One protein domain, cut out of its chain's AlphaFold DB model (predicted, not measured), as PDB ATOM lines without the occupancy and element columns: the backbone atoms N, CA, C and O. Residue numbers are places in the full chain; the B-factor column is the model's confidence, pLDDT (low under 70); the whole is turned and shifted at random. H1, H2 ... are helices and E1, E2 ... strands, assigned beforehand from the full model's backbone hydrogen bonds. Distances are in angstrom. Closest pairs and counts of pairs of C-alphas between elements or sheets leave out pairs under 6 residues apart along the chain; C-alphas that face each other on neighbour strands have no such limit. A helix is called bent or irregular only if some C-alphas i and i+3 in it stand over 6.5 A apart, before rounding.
ATOM      1  N   TYR A  71     124.788 116.451 114.861       85.25
ATOM      2  CA  TYR A  71     124.227 115.901 113.647       85.25
ATOM      3  C   TYR A  71     125.342 115.262 112.833       85.25
ATOM      4  O   TYR A  71     126.379 115.881 112.583       85.25
ATOM      5  N   GLY A  72     125.113 114.029 112.395       86.50
ATOM      6  CA  GLY A  72     125.982 113.325 111.463       86.50
ATOM      7  C   GLY A  72     125.249 113.036 110.167       86.50
ATOM      8  O   GLY A  72     124.108 112.590 110.196       86.50
ATOM      9  N   VAL A  73     125.895 113.263 109.027       84.44
ATOM     10  CA  VAL A  73     125.393 112.883 107.698       84.44
ATOM     11  C   VAL A  73     126.497 112.146 106.973       84.44
ATOM     12  O   VAL A  73     127.619 112.638 106.922       84.44
ATOM     13  N   PHE A  74     126.208 110.982 106.411       85.50
ATOM     14  CA  PHE A  74     127.238 110.111 105.861       85.50
ATOM     15  C   PHE A  74     126.700 109.191 104.780       85.50
ATOM     16  O   PHE A  74     125.498 108.979 104.649       85.50
ATOM     17  N   ILE A  75     127.613 108.605 104.013       81.19
ATOM     18  CA  ILE A  75     127.298 107.471 103.153       81.19
ATOM     19  C   ILE A  75     127.790 106.222 103.866       81.19
ATOM     20  O   ILE A  75     128.980 106.103 104.150       81.19
ATOM     21  N   GLU A  76     126.886 105.295 104.152       84.31
ATOM     22  CA  GLU A  76     127.227 104.018 104.772       84.31
ATOM     23  C   GLU A  76     127.107 102.848 103.797       84.31
ATOM     24  O   GLU A  76     126.280 102.838 102.884       84.31
ATOM     25  N   ALA A  77     127.919 101.829 104.040       83.69
ATOM     26  CA  ALA A  77     127.719 100.472 103.570       83.69
ATOM     27  C   ALA A  77     127.925  99.539 104.765       83.69
ATOM     28  O   ALA A  77     128.960  99.584 105.431       83.69
ATOM     29  N   VAL A  78     126.926  98.711 105.048       83.56
ATOM     30  CA  VAL A  78     126.945  97.760 106.154       83.56
ATOM     31  C   VAL A  78     126.569  96.379 105.642       83.56
ATOM     32  O   VAL A  78     125.528  96.180 105.013       83.56
ATOM     33  N   ILE A  79     127.457  95.425 105.894       80.50
ATOM     34  CA  ILE A  79     127.246  94.016 105.585       80.50
ATOM     35  C   ILE A  79     127.709  93.245 106.815       80.50
ATOM     36  O   ILE A  79     128.908  93.112 107.068       80.50
ATOM     37  N   THR A  80     126.746  92.756 107.588       73.56
ATOM     38  CA  THR A  80     127.008  92.099 108.865       73.56
ATOM     39  C   THR A  80     126.267  90.764 108.949       73.56
ATOM     40  O   THR A  80     125.063  90.692 108.696       73.56
ATOM     41  N   GLY A  81     127.013  89.703 109.278       78.00
ATOM     42  CA  GLY A  81     126.507  88.397 109.717       78.00
ATOM     43  C   GLY A  81     126.653  88.260 111.237       78.00
ATOM     44  O   GLY A  81     126.337  89.178 111.970       78.00
ATOM     45  N   THR A  82     127.179  87.156 111.766       80.06
ATOM     46  CA  THR A  82     127.532  87.083 113.204       80.06
ATOM     47  C   THR A  82     128.568  88.140 113.602       80.06
ATOM     48  O   THR A  82     128.457  88.747 114.665       80.06
ATOM     49  N   VAL A  83     129.532  88.398 112.717       87.06
ATOM     50  CA  VAL A  83     130.511  89.489 112.787       87.06
ATOM     51  C   VAL A  83     130.557  90.140 111.407       87.06
ATOM     52  O   VAL A  83     130.430  89.453 110.391       87.06
ATOM     53  N   GLY A  84     130.732  91.448 111.350       86.19
ATOM     54  CA  GLY A  84     130.878  92.175 110.102       86.19
ATOM     55  C   GLY A  84     131.409  93.577 110.309       86.19
ATOM     56  O   GLY A  84     132.071  93.877 111.306       86.19
ATOM     57  N   VAL A  85     131.184  94.402 109.295       84.69
ATOM     58  CA  VAL A  85     131.816  95.709 109.178       84.69
ATOM     59  C   VAL A  85     130.789  96.728 108.701       84.69
ATOM     60  O   VAL A  85     130.075  96.500 107.718       84.69
ATOM     61  N   LYS A  86     130.765  97.885 109.362       86.94
ATOM     62  CA  LYS A  86     130.140  99.104 108.850       86.94
ATOM     63  C   LYS A  86     131.242 100.036 108.361       86.94
ATOM     64  O   LYS A  86     132.142 100.402 109.114       86.94
ATOM     65  N   ALA A  87     131.163 100.411 107.091       86.81
ATOM     66  CA  ALA A  87     132.026 101.408 106.483       86.81
ATOM     67  C   ALA A  87     131.220 102.681 106.220       86.81
ATOM     68  O   ALA A  87     130.227 102.671 105.494       86.81
ATOM     69  N   THR A  88     131.684 103.778 106.797       85.62
ATOM     70  CA  THR A  88     131.088 105.104 106.717       85.62
ATOM     71  C   THR A  88     132.062 106.029 105.996       85.62
ATOM     72  O   THR A  88     133.201 106.204 106.429       85.62
ATOM     73  N   SER A  89     131.640 106.624 104.884       86.25
ATOM     74  CA  SER A  89     132.462 107.527 104.077       86.25
ATOM     75  C   SER A  89     131.875 108.934 104.030       86.25
ATOM     76  O   SER A  89     130.654 109.115 104.037       86.25
ATOM     77  N   ASN A  90     132.772 109.924 103.954       86.38
ATOM     78  CA  ASN A  90     132.467 111.350 103.837       86.38
ATOM     79  C   ASN A  90     131.447 111.829 104.873       86.38
ATOM     80  O   ASN A  90     130.504 112.553 104.552       86.38
ATOM     81  N   MET A  91     131.635 111.405 106.120       87.88
ATOM     82  CA  MET A  91     130.759 111.799 107.207       87.88
ATOM     83  C   MET A  91     130.998 113.265 107.558       87.88
ATOM     84  O   MET A  91     132.109 113.652 107.918       87.88
ATOM     85  N   ILE A  92     129.945 114.066 107.459       89.50
ATOM     86  CA  ILE A  92     129.893 115.452 107.907       89.50
ATOM     87  C   ILE A  92     129.276 115.448 109.299       89.50
ATOM     88  O   ILE A  92     128.151 114.981 109.473       89.50
ATOM     89  N   LEU A  93     130.011 115.973 110.271       90.44
ATOM     90  CA  LEU A  93     129.569 116.153 111.646       90.44
ATOM     91  C   LEU A  93     129.457 117.643 111.938       90.44
ATOM     92  O   LEU A  93     130.391 118.391 111.637       90.44
ATOM     93  N   PHE A  94     128.351 118.065 112.536       91.19
ATOM     94  CA  PHE A  94     128.200 119.429 113.030       91.19
ATOM     95  C   PHE A  94     127.372 119.482 114.313       91.19
ATOM     96  O   PHE A  94     126.470 118.671 114.506       91.19
ATOM     97  N   ASP A  95     127.690 120.428 115.191       89.62
ATOM     98  CA  ASP A  95     126.948 120.680 116.433       89.62
ATOM     99  C   ASP A  95     126.035 121.907 116.314       89.62
ATOM    100  O   ASP A  95     126.188 122.730 115.411       89.62
ATOM    101  N   ASP A  96     125.077 122.032 117.227       86.06
ATOM    102  CA  ASP A  96     124.167 123.180 117.330       86.06
ATOM    103  C   ASP A  96     124.637 124.267 118.314       86.06
ATOM    104  O   ASP A  96     124.054 125.353 118.363       86.06
ATOM    105  N   LYS A  97     125.705 124.005 119.077       85.19
ATOM    106  CA  LYS A  97     126.256 124.925 120.080       85.19
ATOM    107  C   LYS A  97     127.155 125.983 119.452       85.19
ATOM    108  O   LYS A  97     126.932 127.183 119.591       85.19
ATOM    109  N   ASN A  98     128.190 125.518 118.772       87.12
ATOM    110  CA  ASN A  98     129.199 126.322 118.109       87.12
ATOM    111  C   ASN A  98     128.991 126.327 116.593       87.12
ATOM    112  O   ASN A  98     129.455 127.267 115.957       87.12
ATOM    113  N   PHE A  99     128.309 125.341 116.004       89.12
ATOM    114  CA  PHE A  99     128.276 125.104 114.555       89.12
ATOM    115  C   PHE A  99     129.660 124.782 113.982       89.12
ATOM    116  O   PHE A  99     129.985 125.167 112.855       89.12
ATOM    117  N   ASP A 100     130.501 124.087 114.753       90.88
ATOM    118  CA  ASP A 100     131.741 123.535 114.214       90.88
ATOM    119  C   ASP A 100     131.439 122.394 113.245       90.88
ATOM    120  O   ASP A 100     130.550 121.587 113.489       90.88
ATOM    121  N   ILE A 101     132.187 122.328 112.140       91.94
ATOM    122  CA  ILE A 101     132.054 121.266 111.140       91.94
ATOM    123  C   ILE A 101     133.316 120.413 111.143       91.94
ATOM    124  O   ILE A 101     134.428 120.933 111.022       91.94
ATOM    125  N   TYR A 102     133.129 119.099 111.200       92.56
ATOM    126  CA  TYR A 102     134.179 118.113 110.993       92.56
ATOM    127  C   TYR A 102     133.809 117.202 109.829       92.56
ATOM    128  O   TYR A 102     132.649 116.830 109.655       92.56
ATOM    129  N   ILE A 103     134.808 116.827 109.035       90.88
ATOM    130  CA  ILE A 103     134.652 115.858 107.953       90.88
ATOM    131  C   ILE A 103     135.512 114.644 108.270       90.88
ATOM    132  O   ILE A 103     136.728 114.759 108.408       90.88
ATOM    133  N   SER A 104     134.879 113.480 108.362       88.56
ATOM    134  CA  SER A 104     135.534 112.182 108.493       88.56
ATOM    135  C   SER A 104     135.463 111.455 107.145       88.56
ATOM    136  O   SER A 104     134.398 110.944 106.788       88.56
ATOM    137  N   PRO A 105     136.561 111.404 106.366       86.44
ATOM    138  CA  PRO A 105     136.539 110.845 105.010       86.44
ATOM    139  C   PRO A 105     136.217 109.347 104.977       86.44
ATOM    140  O   PRO A 105     135.521 108.872 104.076       86.44
ATOM    141  N   LEU A 106     136.715 108.610 105.970       87.31
ATOM    142  CA  LEU A 106     136.500 107.178 106.108       87.31
ATOM    143  C   LEU A 106     136.536 106.794 107.583       87.31
ATOM    144  O   LEU A 106     137.501 107.104 108.279       87.31
ATOM    145  N   ASN A 107     135.505 106.093 108.029       86.50
ATOM    146  CA  ASN A 107     135.422 105.456 109.330       86.50
ATOM    147  C   ASN A 107     134.878 104.038 109.139       86.50
ATOM    148  O   ASN A 107     133.853 103.845 108.494       86.50
ATOM    149  N   ILE A 108     135.594 103.052 109.659       85.94
ATOM    150  CA  ILE A 108     135.239 101.643 109.591       85.94
ATOM    151  C   ILE A 108     135.142 101.143 111.023       85.94
ATOM    152  O   ILE A 108     136.131 101.187 111.757       85.94
ATOM    153  N   ASN A 109     133.964 100.654 111.394       86.25
ATOM    154  CA  ASN A 109     133.707 100.100 112.711       86.25
ATOM    155  C   ASN A 109     133.270  98.634 112.599       86.25
ATOM    156  O   ASN A 109     132.494  98.288 111.698       86.25
ATOM    157  N   PRO A 110     133.750  97.750 113.489       85.88
ATOM    158  CA  PRO A 110     133.243  96.395 113.542       85.88
ATOM    159  C   PRO A 110     131.818  96.391 114.087       85.88
ATOM    160  O   PRO A 110     131.424  97.202 114.936       85.88
ATOM    161  N   THR A 111     131.051  95.449 113.569       86.50
ATOM    162  CA  THR A 111     129.650  95.250 113.903       86.50
ATOM    163  C   THR A 111     129.401  93.777 114.167       86.50
ATOM    164  O   THR A 111     130.075  92.899 113.629       86.50
ATOM    165  N   PHE A 112     128.434  93.486 115.024       86.69
ATOM    166  CA  PHE A 112     128.019  92.125 115.346       86.69
ATOM    167  C   PHE A 112     126.532  91.991 115.074       86.69
ATOM    168  O   PHE A 112     125.807  92.968 115.246       86.69
ATOM    169  N   TRP A 113     126.079  90.782 114.754       86.38
ATOM    170  CA  TRP A 113     124.699  90.468 114.355       86.38
ATOM    171  C   TRP A 113     124.282  90.948 112.964       86.38
ATOM    172  O   TRP A 113     125.025  91.575 112.225       86.38
ATOM    173  N   ILE A 114     123.073  90.572 112.562       85.50
ATOM    174  CA  ILE A 114     122.664  90.574 111.165       85.50
ATOM    175  C   ILE A 114     122.123  91.946 110.780       85.50
ATOM    176  O   ILE A 114     121.026  92.326 111.190       85.50
ATOM    177  N   MET A 115     122.847  92.640 109.908       86.00
ATOM    178  CA  MET A 115     122.345  93.826 109.225       86.00
ATOM    179  C   MET A 115     122.925  93.920 107.823       86.00
ATOM    180  O   MET A 115     124.120  93.738 107.599       86.00
ATOM    181  N   TYR A 116     122.061  94.252 106.875       83.06
ATOM    182  CA  TYR A 116     122.443  94.566 105.512       83.06
ATOM    183  C   TYR A 116     121.826  95.899 105.117       83.06
ATOM    184  O   TYR A 116     120.632  96.138 105.316       83.06
ATOM    185  N   GLY A 117     122.638  96.776 104.546       81.12
ATOM    186  CA  GLY A 117     122.171  98.071 104.093       81.12
ATOM    187  C   GLY A 117     123.295  98.924 103.543       81.12
ATOM    188  O   GLY A 117     124.476  98.598 103.607       81.12
ATOM    189  N   GLY A 118     122.915 100.057 102.987       77.12
ATOM    190  CA  GLY A 118     123.869 101.065 102.568       77.12
ATOM    191  C   GLY A 118     123.160 102.198 101.863       77.12
ATOM    192  O   GLY A 118     122.091 102.003 101.299       77.12
ATOM    193  N   GLY A 119     123.728 103.388 101.877       76.06
ATOM    194  CA  GLY A 119     123.086 104.572 101.327       76.06
ATOM    195  C   GLY A 119     123.451 105.820 102.105       76.06
ATOM    196  O   GLY A 119     124.363 105.807 102.929       76.06
ATOM    197  N   LEU A 120     122.742 106.909 101.819       73.88
ATOM    198  CA  LEU A 120     122.881 108.137 102.587       73.88
ATOM    199  C   LEU A 120     122.175 107.934 103.927       73.88
ATOM    200  O   LEU A 120     120.961 107.746 103.951       73.88
ATOM    201  N   GLY A 121     122.933 107.954 105.011       75.19
ATOM    202  CA  GLY A 121     122.443 107.924 106.376       75.19
ATOM    203  C   GLY A 121     122.670 109.264 107.063       75.19
ATOM    204  O   GLY A 121     123.464 110.102 106.625       75.19
ATOM    205  N   GLY A 122     121.983 109.465 108.172       75.56
ATOM    206  CA  GLY A 122     122.302 110.539 109.094       75.56
ATOM    207  C   GLY A 122     121.779 110.226 110.479       75.56
ATOM    208  O   GLY A 122     120.794 109.507 110.597       75.56
ATOM    209  N   PHE A 123     122.433 110.756 111.504       76.38
ATOM    210  CA  PHE A 123     122.050 110.589 112.899       76.38
ATOM    211  C   PHE A 123     121.937 111.925 113.624       76.38
ATOM    212  O   PHE A 123     122.479 112.947 113.195       76.38
ATOM    213  N   LYS A 124     121.262 111.877 114.771       75.69
ATOM    214  CA  LYS A 124     121.249 112.927 115.790       75.69
ATOM    215  C   LYS A 124     121.733 112.313 117.097       75.69
ATOM    216  O   LYS A 124     121.091 111.381 117.557       75.69
ATOM    217  N   ALA A 125     122.833 112.786 117.663       75.50
ATOM    218  CA  ALA A 125     123.391 112.295 118.920       75.50
ATOM    219  C   ALA A 125     123.231 113.351 120.021       75.50
ATOM    220  O   ALA A 125     123.450 114.535 119.781       75.50
ATOM    221  N   SER A 126     122.855 112.917 121.224       74.12
ATOM    222  CA  SER A 126     122.635 113.778 122.397       74.12
ATOM    223  C   SER A 126     123.955 114.188 123.064       74.12
ATOM    224  O   SER A 126     124.240 113.774 124.183       74.12
ATOM    225  N   CYS A 127     124.792 114.958 122.373       73.12
ATOM    226  CA  CYS A 127     126.056 115.462 122.909       73.12
ATOM    227  C   CYS A 127     126.248 116.956 122.616       73.12
ATOM    228  O   CYS A 127     125.689 117.503 121.669       73.12
ATOM    229  N   ASP A 128     127.055 117.612 123.454       77.69
ATOM    230  CA  ASP A 128     127.217 119.071 123.466       77.69
ATOM    231  C   ASP A 128     127.995 119.635 122.266       77.69
ATOM    232  O   ASP A 128     127.730 120.752 121.821       77.69
ATOM    233  N   THR A 129     129.036 118.929 121.814       84.25
ATOM    234  CA  THR A 129     129.938 119.384 120.743       84.25
ATOM    235  C   THR A 129     130.400 118.216 119.881       84.25
ATOM    236  O   THR A 129     130.468 117.076 120.346       84.25
ATOM    237  N   VAL A 130     130.801 118.494 118.634       84.56
ATOM    238  CA  VAL A 130     131.374 117.451 117.764       84.56
ATOM    239  C   VAL A 130     132.647 116.858 118.368       84.56
ATOM    240  O   VAL A 130     132.874 115.658 118.263       84.56
ATOM    241  N   GLN A 131     133.476 117.670 119.028       84.69
ATOM    242  CA  GLN A 131     134.691 117.167 119.667       84.69
ATOM    243  C   GLN A 131     134.370 116.180 120.794       84.69
ATOM    244  O   GLN A 131     135.052 115.164 120.915       84.69
ATOM    245  N   ASP A 132     133.327 116.457 121.580       80.38
ATOM    246  CA  ASP A 132     132.859 115.540 122.619       80.38
ATOM    247  C   ASP A 132     132.383 114.221 121.987       80.38
ATOM    248  O   ASP A 132     132.802 113.161 122.435       80.38
ATOM    249  N   TYR A 133     131.622 114.271 120.883       80.56
ATOM    250  CA  TYR A 133     131.215 113.069 120.133       80.56
ATOM    251  C   TYR A 133     132.406 112.238 119.630       80.56
ATOM    252  O   TYR A 133     132.386 111.013 119.689       80.56
ATOM    253  N   LEU A 134     133.459 112.888 119.132       80.62
ATOM    254  CA  LEU A 134     134.635 112.193 118.603       80.62
ATOM    255  C   LEU A 134     135.501 111.551 119.686       80.62
ATOM    256  O   LEU A 134     136.161 110.554 119.421       80.62
ATOM    257  N   ASN A 135     135.491 112.112 120.893       79.69
ATOM    258  CA  ASN A 135     136.207 111.554 122.038       79.69
ATOM    259  C   ASN A 135     135.405 110.447 122.748       79.69
ATOM    260  O   ASN A 135     135.908 109.819 123.683       79.69
ATOM    261  N   GLN A 136     134.153 110.225 122.341       74.88
ATOM    262  CA  GLN A 136     133.311 109.201 122.928       74.88
ATOM    263  C   GLN A 136     133.681 107.802 122.419       74.88
ATOM    264  O   GLN A 136     133.977 107.567 121.250       74.88
ATOM    265  N   HIS A 137     133.633 106.841 123.326       78.56
ATOM    266  CA  HIS A 137     133.666 105.415 123.084       78.56
ATOM    267  C   HIS A 137     132.292 104.869 123.428       78.56
ATOM    268  O   HIS A 137     131.813 105.039 124.551       78.56
ATOM    269  N   TRP A 138     131.663 104.207 122.468       73.56
ATOM    270  CA  TRP A 138     130.302 103.733 122.627       73.56
ATOM    271  C   TRP A 138     130.126 102.317 122.109       73.56
ATOM    272  O   TRP A 138     130.785 101.860 121.173       73.56
ATOM    273  N   VAL A 139     129.197 101.621 122.749       75.75
ATOM    274  CA  VAL A 139     128.638 100.359 122.276       75.75
ATOM    275  C   VAL A 139     127.153 100.595 122.097       75.75
ATOM    276  O   VAL A 139     126.475 101.015 123.036       75.75
ATOM    277  N   SER A 140     126.637 100.350 120.901       78.38
ATOM    278  CA  SER A 140     125.243 100.629 120.586       78.38
ATOM    279  C   SER A 140     124.538  99.461 119.931       78.38
ATOM    280  O   SER A 140     125.129  98.685 119.188       78.38
ATOM    281  N   LEU A 141     123.250  99.339 120.232       78.44
ATOM    282  CA  LEU A 141     122.318  98.464 119.553       78.44
ATOM    283  C   LEU A 141     121.560  99.290 118.524       78.44
ATOM    284  O   LEU A 141     120.845 100.234 118.853       78.44
ATOM    285  N   GLU A 142     121.700  98.905 117.273       80.31
ATOM    286  CA  GLU A 142     121.049  99.546 116.153       80.31
ATOM    287  C   GLU A 142     120.044  98.585 115.533       80.31
ATOM    288  O   GLU A 142     120.394  97.473 115.149       80.31
ATOM    289  N   GLY A 143     118.796  99.024 115.421       78.88
ATOM    290  CA  GLY A 143     117.737  98.332 114.703       78.88
ATOM    291  C   GLY A 143     117.281  99.185 113.532       78.88
ATOM    292  O   GLY A 143     117.004 100.371 113.697       78.88
ATOM    293  N   SER A 144     117.207  98.605 112.341       78.62
ATOM    294  CA  SER A 144     116.778  99.327 111.143       78.62
ATOM    295  C   SER A 144     115.751  98.543 110.344       78.62
ATOM    296  O   SER A 144     115.866  97.328 110.156       78.62
ATOM    297  N   ILE A 145     114.760  99.272 109.839       75.31
ATOM    298  CA  ILE A 145     113.784  98.794 108.876       75.31
ATOM    299  C   ILE A 145     113.617  99.826 107.756       75.31
ATOM    300  O   ILE A 145     113.115 100.937 107.936       75.31
ATOM    301  N   TRP A 146     114.029  99.435 106.554       73.25
ATOM    302  CA  TRP A 146     113.933 100.258 105.354       73.25
ATOM    303  C   TRP A 146     114.688 101.600 105.492       73.25
ATOM    304  O   TRP A 146     115.917 101.587 105.517       73.25
ATOM    305  N   ILE A 147     113.999 102.746 105.558       68.88
ATOM    306  CA  ILE A 147     114.624 104.078 105.732       68.88
ATOM    307  C   ILE A 147     114.712 104.535 107.188       68.88
ATOM    308  O   ILE A 147     115.277 105.594 107.459       68.88
ATOM    309  N   LEU A 148     114.104 103.789 108.107       65.00
ATOM    310  CA  LEU A 148     114.056 104.138 109.517       65.00
ATOM    311  C   LEU A 148     115.051 103.261 110.264       65.00
ATOM    312  O   LEU A 148     114.889 102.044 110.334       65.00
ATOM    313  N   GLY A 149     116.081 103.893 110.808       66.00
ATOM    314  CA  GLY A 149     117.019 103.292 111.740       66.00
ATOM    315  C   GLY A 149     116.880 103.948 113.104       66.00
ATOM    316  O   GLY A 149     116.693 105.157 113.213       66.00
ATOM    317  N   GLY A 150     116.963 103.157 114.159       64.31
ATOM    318  CA  GLY A 150     117.109 103.640 115.522       64.31
ATOM    319  C   GLY A 150     118.341 103.007 116.138       64.31
ATOM    320  O   GLY A 150     118.589 101.817 115.961       64.31
ATOM    321  N   GLU A 151     119.103 103.799 116.871       69.62
ATOM    322  CA  GLU A 151     120.280 103.368 117.601       69.62
ATOM    323  C   GLU A 151     120.147 103.788 119.065       69.62
ATOM    324  O   GLU A 151     119.851 104.942 119.391       69.62
ATOM    325  N   LEU A 152     120.358 102.830 119.958       61.16
ATOM    326  CA  LEU A 152     120.415 103.045 121.393       61.16
ATOM    327  C   LEU A 152     121.712 102.437 121.905       61.16
ATOM    328  O   LEU A 152     121.929 101.234 121.789       61.16
ATOM    329  N   GLY A 153     122.575 103.263 122.477       61.84
ATOM    330  CA  GLY A 153     123.869 102.836 122.970       61.84
ATOM    331  C   GLY A 153     124.236 103.433 124.307       61.84
ATOM    332  O   GLY A 153     123.600 104.356 124.810       61.84
ATOM    333  N   ILE A 154     125.287 102.862 124.873       62.97
ATOM    334  CA  ILE A 154     125.949 103.360 126.066       62.97
ATOM    335  C   ILE A 154     127.278 103.947 125.604       62.97
ATOM    336  O   ILE A 154     128.016 103.308 124.852       62.97
ATOM    337  N   SER A 155     127.550 105.167 126.038       64.62
ATOM    338  CA  SER A 155     128.754 105.930 125.739       64.62
ATOM    339  C   SER A 155     129.444 106.329 127.040       64.62
ATOM    340  O   SER A 155     128.824 106.329 128.104       64.62
ATOM    341  N   ASN A 156     130.723 106.670 126.992       62.78
ATOM    342  CA  ASN A 156     131.366 107.370 128.099       62.78
ATOM    343  C   ASN A 156     130.887 108.834 128.153       62.78
ATOM    344  O   ASN A 156     130.854 109.557 127.158       62.78
ATOM    345  N   SER A 157     130.529 109.283 129.351       60.06
ATOM    346  CA  SER A 157     130.217 110.683 129.628       60.06
ATOM    347  C   SER A 157     131.499 111.515 129.685       60.06
ATOM    348  O   SER A 157     132.560 111.036 130.097       60.06
ATOM    349  N   LYS A 158     131.369 112.799 129.342       56.38
ATOM    350  CA  LYS A 158     132.408 113.833 129.451       56.38
ATOM    351  C   LYS A 158     133.044 113.917 130.845       56.38
ATOM    352  O   LYS A 158     134.206 114.292 130.962       56.38
ATOM    353  N   GLU A 159     132.300 113.538 131.882       55.44
ATOM    354  CA  GLU A 159     132.722 113.613 133.288       55.44
ATOM    355  C   GLU A 159     133.241 112.273 133.849       55.44
ATOM    356  O   GLU A 159     133.426 112.130 135.054       55.44
ATOM    357  N   GLY A 160     133.498 111.275 132.992       50.00
ATOM    358  CA  GLY A 160     134.020 109.969 133.419       50.00
ATOM    359  C   GLY A 160     132.951 108.975 133.889       50.00
ATOM    360  O   GLY A 160     133.274 108.006 134.573       50.00
ATOM    361  N   GLY A 161     131.687 109.204 133.519       53.22
ATOM    362  CA  GLY A 161     130.548 108.313 133.782       53.22
ATOM    363  C   GLY A 161     130.067 107.531 132.551       53.22
ATOM    364  O   GLY A 161     130.723 107.513 131.512       53.22
ATOM    365  N   LEU A 162     128.892 106.909 132.662       53.47
ATOM    366  CA  LEU A 162     128.170 106.286 131.546       53.47
ATOM    367  C   LEU A 162     127.040 107.216 131.099       53.47
ATOM    368  O   LEU A 162     126.286 107.705 131.935       53.47
ATOM    369  N   ASP A 163     126.921 107.432 129.796       56.56
ATOM    370  CA  ASP A 163     125.855 108.207 129.167       56.56
ATOM    371  C   ASP A 163     125.055 107.332 128.195       56.56
ATOM    372  O   ASP A 163     125.569 106.355 127.641       56.56
ATOM    373  N   ILE A 164     123.784 107.664 127.985       57.09
ATOM    374  CA  ILE A 164     122.909 106.946 127.057       57.09
ATOM    375  C   ILE A 164     122.895 107.704 125.734       57.09
ATOM    376  O   ILE A 164     122.193 108.703 125.574       57.09
ATOM    377  N   MET A 165     123.614 107.180 124.746       60.81
ATOM    378  CA  MET A 165     123.554 107.704 123.391       60.81
ATOM    379  C   MET A 165     122.270 107.221 122.718       60.81
ATOM    380  O   MET A 165     122.064 106.029 122.495       60.81
ATOM    381  N   LYS A 166     121.394 108.161 122.376       55.28
ATOM    382  CA  LYS A 166     120.220 107.912 121.538       55.28
ATOM    383  C   LYS A 166     120.474 108.542 120.186       55.28
ATOM    384  O   LYS A 166     120.809 109.722 120.124       55.28
ATOM    385  N   SER A 167     120.304 107.760 119.132       59.72
ATOM    386  CA  SER A 167     120.408 108.230 117.763       59.72
ATOM    387  C   SER A 167     119.243 107.716 116.932       59.72
ATOM    388  O   SER A 167     118.841 106.560 117.028       59.72
ATOM    389  N   ILE A 168     118.661 108.601 116.127       55.88
ATOM    390  CA  ILE A 168     117.690 108.213 115.106       55.88
ATOM    391  C   ILE A 168     118.387 108.352 113.760       55.88
ATOM    392  O   ILE A 168     118.785 109.451 113.371       55.88
ATOM    393  N   GLY A 169     118.539 107.213 113.091       56.84
ATOM    394  CA  GLY A 169     119.091 107.066 111.759       56.84
ATOM    395  C   GLY A 169     118.031 107.326 110.691       56.84
ATOM    396  O   GLY A 169     117.008 106.642 110.654       56.84
ATOM    397  N   PHE A 170     118.269 108.268 109.781       53.81
ATOM    398  CA  PHE A 170     117.411 108.470 108.609       53.81
ATOM    399  C   PHE A 170     118.161 108.065 107.343       53.81
ATOM    400  O   PHE A 170     119.180 108.664 107.002       53.81
ATOM    401  N   GLY A 171     117.661 107.044 106.647       51.00
ATOM    402  CA  GLY A 171     118.217 106.568 105.384       51.00
ATOM    403  C   GLY A 171     117.523 107.207 104.182       51.00
ATOM    404  O   GLY A 171     116.300 107.181 104.075       51.00
ATOM    405  N   LYS A 172     118.273 107.735 103.217       50.09
ATOM    406  CA  LYS A 172     117.762 108.055 101.880       50.09
ATOM    407  C   LYS A 172     118.561 107.235 100.865       50.09
ATOM    408  O   LYS A 172     119.783 107.318 100.816       50.09
ATOM    409  N   ALA A 173     117.849 106.468 100.041       47.59
ATOM    410  CA  ALA A 173     118.314 105.793  98.819       47.59
ATOM    411  C   ALA A 173     118.616 104.277  98.831       47.59
ATOM    412  O   ALA A 173     118.535 103.709  97.744       47.59
ATOM    413  N   ARG A 174     118.832 103.563  99.948       58.03
ATOM    414  CA  ARG A 174     118.620 102.090  99.960       58.03
ATOM    415  C   ARG A 174     118.145 101.593 101.325       58.03
ATOM    416  O   ARG A 174     118.479 102.206 102.336       58.03
ATOM    417  N   PRO A 175     117.355 100.508 101.357       65.12
ATOM    418  CA  PRO A 175     116.772 100.043 102.595       65.12
ATOM    419  C   PRO A 175     117.804  99.291 103.432       65.12
ATOM    420  O   PRO A 175     118.513  98.416 102.931       65.12
ATOM    421  N   LYS A 176     117.878  99.653 104.707       75.56
ATOM    422  CA  LYS A 176     118.689  98.985 105.712       75.56
ATOM    423  C   LYS A 176     117.791  98.104 106.560       75.56
ATOM    424  O   LYS A 176     116.733  98.537 107.015       75.56
ATOM    425  N   PHE A 177     118.192  96.855 106.727       80.56
ATOM    426  CA  PHE A 177     117.416  95.866 107.455       80.56
ATOM    427  C   PHE A 177     118.297  95.127 108.434       80.56
ATOM    428  O   PHE A 177     119.363  94.633 108.061       80.56
ATOM    429  N   GLY A 178     117.790  94.991 109.652       83.25
ATOM    430  CA  GLY A 178     118.352  94.094 110.640       83.25
ATOM    431  C   GLY A 178     118.573  94.756 111.983       83.25
ATOM    432  O   GLY A 178     118.067  95.842 112.271       83.25
ATOM    433  N   ILE A 179     119.319  94.040 112.806       82.25
ATOM    434  CA  ILE A 179     119.700  94.444 114.145       82.25
ATOM    435  C   ILE A 179     121.184  94.161 114.303       82.25
ATOM    436  O   ILE A 179     121.644  93.060 113.998       82.25
ATOM    437  N   GLN A 180     121.940  95.152 114.758       83.06
ATOM    438  CA  GLN A 180     123.363  94.982 114.988       83.06
ATOM    439  C   GLN A 180     123.840  95.670 116.250       83.06
ATOM    440  O   GLN A 180     123.299  96.690 116.667       83.06
ATOM    441  N   LEU A 181     124.895  95.114 116.831       84.19
ATOM    442  CA  LEU A 181     125.707  95.812 117.809       84.19
ATOM    443  C   LEU A 181     126.837  96.518 117.069       84.19
ATOM    444  O   LEU A 181     127.566  95.892 116.302       84.19
ATOM    445  N   ASN A 182     126.988  97.810 117.304       78.56
ATOM    446  CA  ASN A 182     128.114  98.600 116.839       78.56
ATOM    447  C   ASN A 182     129.039  98.885 118.017       78.56
ATOM    448  O   ASN A 182     128.581  99.156 119.128       78.56
ATOM    449  N   VAL A 183     130.339  98.869 117.751       79.88
ATOM    450  CA  VAL A 183     131.351  99.287 118.716       79.88
ATOM    451  C   VAL A 183     132.167 100.396 118.084       79.88
ATOM    452  O   VAL A 183     132.708 100.216 116.996       79.88
ATOM    453  N   TYR A 184     132.276 101.519 118.781       77.75
ATOM    454  CA  TYR A 184     133.115 102.635 118.388       77.75
ATOM    455  C   TYR A 184     134.119 102.947 119.491       77.75
ATOM    456  O   TYR A 184     133.763 103.236 120.631       77.75
ATOM    457  N   SER A 185     135.394 102.904 119.131       74.94
ATOM    458  CA  SER A 185     136.505 103.379 119.946       74.94
ATOM    459  C   SER A 185     137.690 103.679 119.036       74.94
ATOM    460  O   SER A 185     137.851 103.025 118.007       74.94
ATOM    461  N   ASP A 186     138.554 104.610 119.433       73.25
ATOM    462  CA  ASP A 186     139.800 104.922 118.717       73.25
ATOM    463  C   ASP A 186     140.746 103.719 118.578       73.25
ATOM    464  O   ASP A 186     141.613 103.707 117.710       73.25
ATOM    465  N   ILE A 187     140.584 102.699 119.427       74.25
ATOM    466  CA  ILE A 187     141.399 101.476 119.409       74.25
ATOM    467  C   ILE A 187     140.878 100.479 118.365       74.25
ATOM    468  O   ILE A 187     141.642  99.707 117.791       74.25
ATOM    469  N   VAL A 188     139.562 100.465 118.156       75.31
ATOM    470  CA  VAL A 188     138.856  99.411 117.415       75.31
ATOM    471  C   VAL A 188     138.444  99.884 116.019       75.31
ATOM    472  O   VAL A 188     138.374  99.084 115.087       75.31
ATOM    473  N   ASN A 189     138.192 101.182 115.855       77.62
ATOM    474  CA  ASN A 189     137.840 101.765 114.571       77.62
ATOM    475  C   ASN A 189     139.061 102.023 113.706       77.62
ATOM    476  O   ASN A 189     140.081 102.540 114.158       77.62
ATOM    477  N   ILE A 190     138.900 101.761 112.415       78.75
ATOM    478  CA  ILE A 190     139.908 102.038 111.401       78.75
ATOM    479  C   ILE A 190     139.387 103.190 110.550       78.75
ATOM    480  O   ILE A 190     138.340 103.090 109.918       78.75
ATOM    481  N   GLY A 191     140.090 104.314 110.522       75.88
ATOM    482  CA  GLY A 191     139.612 105.471 109.778       75.88
ATOM    483  C   GLY A 191     140.578 106.639 109.782       75.88
ATOM    484  O   GLY A 191     141.535 106.688 110.552       75.88
ATOM    485  N   ILE A 192     140.310 107.594 108.899       77.56
ATOM    486  CA  ILE A 192     141.023 108.867 108.888       77.56
ATOM    487  C   ILE A 192     140.418 109.730 109.990       77.56
ATOM    488  O   ILE A 192     139.199 109.899 110.043       77.56
ATOM    489  N   LYS A 193     141.275 110.285 110.857       82.62
ATOM    490  CA  LYS A 193     140.821 111.189 111.915       82.62
ATOM    491  C   LYS A 193     140.014 112.345 111.305       82.62
ATOM    492  O   LYS A 193     140.458 112.919 110.307       82.62
ATOM    493  N   PRO A 194     138.859 112.698 111.887       87.50
ATOM    494  CA  PRO A 194     138.034 113.783 111.378       87.50
ATOM    495  C   PRO A 194     138.809 115.100 111.313       87.50
ATOM    496  O   PRO A 194     139.531 115.466 112.240       87.50
ATOM    497  N   ILE A 195     138.639 115.824 110.211       90.44
ATOM    498  CA  ILE A 195     139.307 117.098 109.947       90.44
ATOM    499  C   ILE A 195     138.320 118.225 110.240       90.44
ATOM    500  O   ILE A 195     137.243 118.275 109.642       90.44
ATOM    501  N   LYS A 196     138.693 119.142 111.139       92.75
ATOM    502  CA  LYS A 196     137.908 120.349 111.420       92.75
ATOM    503  C   LYS A 196     138.004 121.329 110.250       92.75
ATOM    504  O   LYS A 196     139.101 121.656 109.796       92.75
ATOM    505  N   ILE A 197     136.863 121.834 109.793       92.69
ATOM    506  CA  ILE A 197     136.802 122.908 108.800       92.69
ATOM    507  C   ILE A 197     136.925 124.248 109.516       92.69
ATOM    508  O   ILE A 197     136.131 124.553 110.400       92.69
ATOM    509  N   ASN A 198     137.905 125.052 109.102       90.62
ATOM    510  CA  ASN A 198     138.112 126.412 109.614       90.62
ATOM    511  C   ASN A 198     137.799 127.493 108.566       90.62
ATOM    512  O   ASN A 198     137.601 128.650 108.919       90.62
ATOM    513  N   ASP A 199     137.737 127.138 107.278       92.25
ATOM    514  CA  ASP A 199     137.404 128.095 106.221       92.25
ATOM    515  C   ASP A 199     135.903 128.417 106.234       92.25
ATOM    516  O   ASP A 199     135.058 127.568 105.936       92.25
ATOM    517  N   LYS A 200     135.586 129.685 106.514       91.75
ATOM    518  CA  LYS A 200     134.230 130.239 106.493       91.75
ATOM    519  C   LYS A 200     133.501 129.975 105.174       91.75
ATOM    520  O   LYS A 200     132.333 129.590 105.194       91.75
ATOM    521  N   LYS A 201     134.151 130.170 104.019       92.06
ATOM    522  CA  LYS A 201     133.494 129.980 102.711       92.06
ATOM    523  C   LYS A 201     133.078 128.526 102.525       92.06
ATOM    524  O   LYS A 201     131.972 128.252 102.061       92.06
ATOM    525  N   MET A 202     133.954 127.604 102.916       91.88
ATOM    526  CA  MET A 202     133.686 126.172 102.858       91.88
ATOM    527  C   MET A 202     132.574 125.765 103.834       91.88
ATOM    528  O   MET A 202     131.652 125.059 103.430       91.88
ATOM    529  N   ALA A 203     132.609 126.259 105.072       91.81
ATOM    530  CA  ALA A 203     131.589 125.990 106.083       91.81
ATOM    531  C   ALA A 203     130.187 126.439 105.636       91.81
ATOM    532  O   ALA A 203     129.244 125.646 105.633       91.81
ATOM    533  N   LEU A 204     130.054 127.684 105.168       92.81
ATOM    534  CA  LEU A 204     128.778 128.212 104.679       92.81
ATOM    535  C   LEU A 204     128.279 127.463 103.438       92.81
ATOM    536  O   LEU A 204     127.075 127.250 103.288       92.81
ATOM    537  N   LYS A 205     129.183 127.025 102.549       94.50
ATOM    538  CA  LYS A 205     128.812 126.179 101.408       94.50
ATOM    539  C   LYS A 205     128.209 124.853 101.878       94.50
ATOM    540  O   LYS A 205     127.173 124.457 101.355       94.50
ATOM    541  N   ILE A 206     128.816 124.202 102.872       92.12
ATOM    542  CA  ILE A 206     128.318 122.940 103.434       92.12
ATOM    543  C   ILE A 206     126.920 123.126 104.033       92.12
ATOM    544  O   ILE A 206     126.011 122.389 103.663       92.12
ATOM    545  N   PHE A 207     126.707 124.140 104.880       93.56
ATOM    546  CA  PHE A 207     125.381 124.391 105.459       93.56
ATOM    547  C   PHE A 207     124.312 124.679 104.397       93.56
ATOM    548  O   PHE A 207     123.196 124.174 104.497       93.56
ATOM    549  N   ASN A 208     124.653 125.416 103.337       93.19
ATOM    550  CA  ASN A 208     123.731 125.634 102.222       93.19
ATOM    551  C   ASN A 208     123.368 124.331 101.491       93.19
ATOM    552  O   ASN A 208     122.206 124.136 101.136       93.19
ATOM    553  N   GLU A 209     124.326 123.428 101.269       91.38
ATOM    554  CA  GLU A 209     124.044 122.119 100.664       91.38
ATOM    555  C   GLU A 209     123.189 121.234 101.585       91.38
ATOM    556  O   GLU A 209     122.235 120.606 101.121       91.38
ATOM    557  N   LEU A 210     123.444 121.252 102.897       88.88
ATOM    558  CA  LEU A 210     122.613 120.558 103.887       88.88
ATOM    559  C   LEU A 210     121.167 121.086 103.898       88.88
ATOM    560  O   LEU A 210     120.219 120.300 104.006       88.88
ATOM    561  N   PHE A 211     120.985 122.400 103.738       90.81
ATOM    562  CA  PHE A 211     119.664 123.024 103.646       90.81
ATOM    563  C   PHE A 211     118.937 122.625 102.355       90.81
ATOM    564  O   PHE A 211     117.785 122.190 102.401       90.81
ATOM    565  N   LYS A 212     119.619 122.666 101.201       89.50
ATOM    566  CA  LYS A 212     119.060 122.187  99.919       89.50
ATOM    567  C   LYS A 212     118.654 120.715  99.982       89.50
ATOM    568  O   LYS A 212     117.629 120.330  99.418       89.50
ATOM    569  N   ALA A 213     119.429 119.897 100.694       82.56
ATOM    570  CA  ALA A 213     119.141 118.485 100.916       82.56
ATOM    571  C   ALA A 213     117.974 118.234 101.893       82.56
ATOM    572  O   ALA A 213     117.556 117.083 102.039       82.56
ATOM    573  N   LYS A 214     117.416 119.287 102.515       84.31
ATOM    574  CA  LYS A 214     116.371 119.237 103.555       84.31
ATOM    575  C   LYS A 214     116.790 118.455 104.803       84.31
ATOM    576  O   LYS A 214     115.956 117.827 105.450       84.31
ATOM    577  N   ILE A 215     118.084 118.464 105.116       80.19
ATOM    578  CA  ILE A 215     118.628 117.845 106.333       80.19
ATOM    579  C   ILE A 215     118.502 118.812 107.513       80.19
ATOM    580  O   ILE A 215     118.236 118.391 108.636       80.19
ATOM    581  N   ILE A 216     118.674 120.106 107.237       85.81
ATOM    582  CA  ILE A 216     118.568 121.192 108.212       85.81
ATOM    583  C   ILE A 216     117.449 122.148 107.802       85.81
ATOM    584  O   ILE A 216     117.147 122.281 106.612       85.81
ATOM    585  N   ASP A 217     116.840 122.812 108.778       88.62
ATOM    586  CA  ASP A 217     115.819 123.828 108.537       88.62
ATOM    587  C   ASP A 217     116.426 125.229 108.328       88.62
ATOM    588  O   ASP A 217     117.636 125.456 108.445       88.62
ATOM    589  N   ALA A 218     115.566 126.183 107.966       90.50
ATOM    590  CA  ALA A 218     115.976 127.562 107.718       90.50
ATOM    591  C   ALA A 218     116.451 128.269 108.999       90.50
ATOM    592  O   ALA A 218     117.320 129.137 108.934       90.50
ATOM    593  N   GLU A 219     115.902 127.904 110.160       91.12
ATOM    594  CA  GLU A 219     116.298 128.486 111.442       91.12
ATOM    595  C   GLU A 219     117.748 128.119 111.772       91.12
ATOM    596  O   GLU A 219     118.562 128.990 112.094       91.12
ATOM    597  N   MET A 220     118.092 126.843 111.618       87.94
ATOM    598  CA  MET A 220     119.422 126.317 111.869       87.94
ATOM    599  C   MET A 220     120.438 126.860 110.861       87.94
ATOM    600  O   MET A 220     121.539 127.238 111.260       87.94
ATOM    601  N   LEU A 221     120.060 127.011 109.584       92.62
ATOM    602  CA  LEU A 221     120.904 127.680 108.587       92.62
ATOM    603  C   LEU A 221     121.203 129.138 108.976       92.62
ATOM    604  O   LEU A 221     122.356 129.562 108.933       92.62
ATOM    605  N   ASN A 222     120.189 129.901 109.390       92.81
ATOM    606  CA  ASN A 222     120.366 131.300 109.785       92.81
ATOM    607  C   ASN A 222     121.255 131.441 111.032       92.81
ATOM    608  O   ASN A 222     122.109 132.330 111.083       92.81
ATOM    609  N   LYS A 223     121.098 130.548 112.021       91.44
ATOM    610  CA  LYS A 223     121.980 130.485 113.200       91.44
ATOM    611  C   LYS A 223     123.424 130.181 112.796       91.44
ATOM    612  O   LYS A 223     124.327 130.895 113.233       91.44
ATOM    613  N   ALA A 224     123.626 129.200 111.913       90.50
ATOM    614  CA  ALA A 224     124.943 128.849 111.392       90.50
ATOM    615  C   ALA A 224     125.614 130.047 110.705       90.50
ATOM    616  O   ALA A 224     126.744 130.390 111.047       90.50
ATOM    617  N   ILE A 225     124.904 130.726 109.794       92.88
ATOM    618  CA  ILE A 225     125.405 131.917 109.090       92.88
ATOM    619  C   ILE A 225     125.810 132.997 110.094       92.88
ATOM    620  O   ILE A 225     126.942 133.469 110.056       92.88
ATOM    621  N   LYS A 226     124.930 133.331 111.047       93.19
ATOM    622  CA  LYS A 226     125.200 134.357 112.061       93.19
ATOM    623  C   LYS A 226     126.445 134.039 112.889       93.19
ATOM    624  O   LYS A 226     127.229 134.939 113.180       93.19
ATOM    625  N   ILE A 227     126.632 132.788 113.297       91.62
ATOM    626  CA  ILE A 227     127.797 132.398 114.096       91.62
ATOM    627  C   ILE A 227     129.067 132.461 113.247       91.62
ATOM    628  O   ILE A 227     130.039 133.085 113.663       91.62
ATOM    629  N   TRP A 228     129.050 131.895 112.040       91.94
ATOM    630  CA  TRP A 228     130.204 131.893 111.136       91.94
ATOM    631  C   TRP A 228     130.572 133.272 110.585       91.94
ATOM    632  O   TRP A 228     131.740 133.510 110.285       91.94
ATOM    633  N   ASP A 229     129.618 134.196 110.481       90.81
ATOM    634  CA  ASP A 229     129.889 135.586 110.117       90.81
ATOM    635  C   ASP A 229     130.604 136.363 111.222       90.81
ATOM    636  O   ASP A 229     131.412 137.237 110.912       90.81
ATOM    637  N   ASN A 230     130.349 136.012 112.485       88.38
ATOM    638  CA  ASN A 230     130.950 136.646 113.658       88.38
ATOM    639  C   ASN A 230     132.242 135.960 114.142       88.38
ATOM    640  O   ASN A 230     132.870 136.441 115.088       88.38
ATOM    641  N   ARG A 231     132.651 134.843 113.524       86.12
ATOM    642  CA  ARG A 231     133.937 134.188 113.806       86.12
ATOM    643  C   ARG A 231     135.079 135.039 113.243       86.12
ATOM    644  O   ARG A 231     135.038 135.435 112.080       86.12
TER     645      ARG A 231
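Overview. This is residues 71 to 231 of the 232 residues of an uncharacterized protein of Spirochaetes bacterium (UniProt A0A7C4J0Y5). Two curved walls of strands, E1 to E4 and E5 to E8, cross each other and meet in a closed barrel of strongly bent strands. The short helix H1 sits where the sheet curls round it, and the helical hairpin H2 and H3 packs outside one end of the barrel with H2, H3 lying beyond. The ring runs E1, E2, E3, E8, E4 and back to E1, antiparallel throughout, with E5, E6, E7 and E9 paired onto it. The 161 printed residues hold nine named strands and three named helices, in the order E1 E2 E3 E4 H1 E5 E6 E7 E8 E9 H2 H3, of mixed class. The whole is compact, with a radius of gyration of the C-alphas of 15.5 A and spans of 49 by 38 by 25 A.

Along the chain. E1, residues 71 to 80, begins at C-alpha 71 (124.227, 115.901, 113.647) and is 24.4 A long. E2, residues 83 to 95, spans 31.6 A, E3, residues 101 to 112, 29.7 A, and E4, residues 115 to 125, 20.9 A. H1 is residues 130 to 135. E5, residues 138 to 146, spans 24.0 A, E6, residues 148 to 156, 25.6 A, E7, residues 162 to 170, 25.4 A, and E8, residues 176 to 184, 19.5 A. E9 is residues 195 to 197. H2, residues 200 to 212, spans 18.4 A; H3, residues 218 to 230, spans 18.5 A and ends at C-alpha 230 (130.950, 136.646, 113.658).

Arrangement. E1, E2, E3 form a meander, each strand the antiparallel neighbour of the one before; N 73 and O 92 are 2.9 A apart, N 88 and O 107 2.8 A. E4 returns beside E1, with N 74 and O 121 at 2.9 A, completing a Greek key, a meander whose first strand neighbours the fourth. E5, E6, E7 and E8 repeat both patterns, with N 141 to O 152, N 151 to O 167 and N 140 to O 182 at 2.8, 2.8 and 2.9 A. E8 pairs with E3, N 181 to O 112 at 2.8 A, and with E4, N 177 to O 116 at 2.9 A. E9 pairs with E3, N 195 to O 103 at 2.8 A. H1 is only just at the sheet's level, at 3.7 A. H2 and H3 touch, closest at C-alphas 200 and 228, 6.4 A, at a shallow tilt of 3 degrees, opposite ways. In H1, H2 and H3 every O i to N i+4 pair is within hydrogen-bond range.

Size, cuts and confidence. The farthest C-alphas, of Thr 82 and Asn 230, are 49.7 A apart. The printed part has no cut and no long link. Residues 147 to 175 have pLDDT under 70.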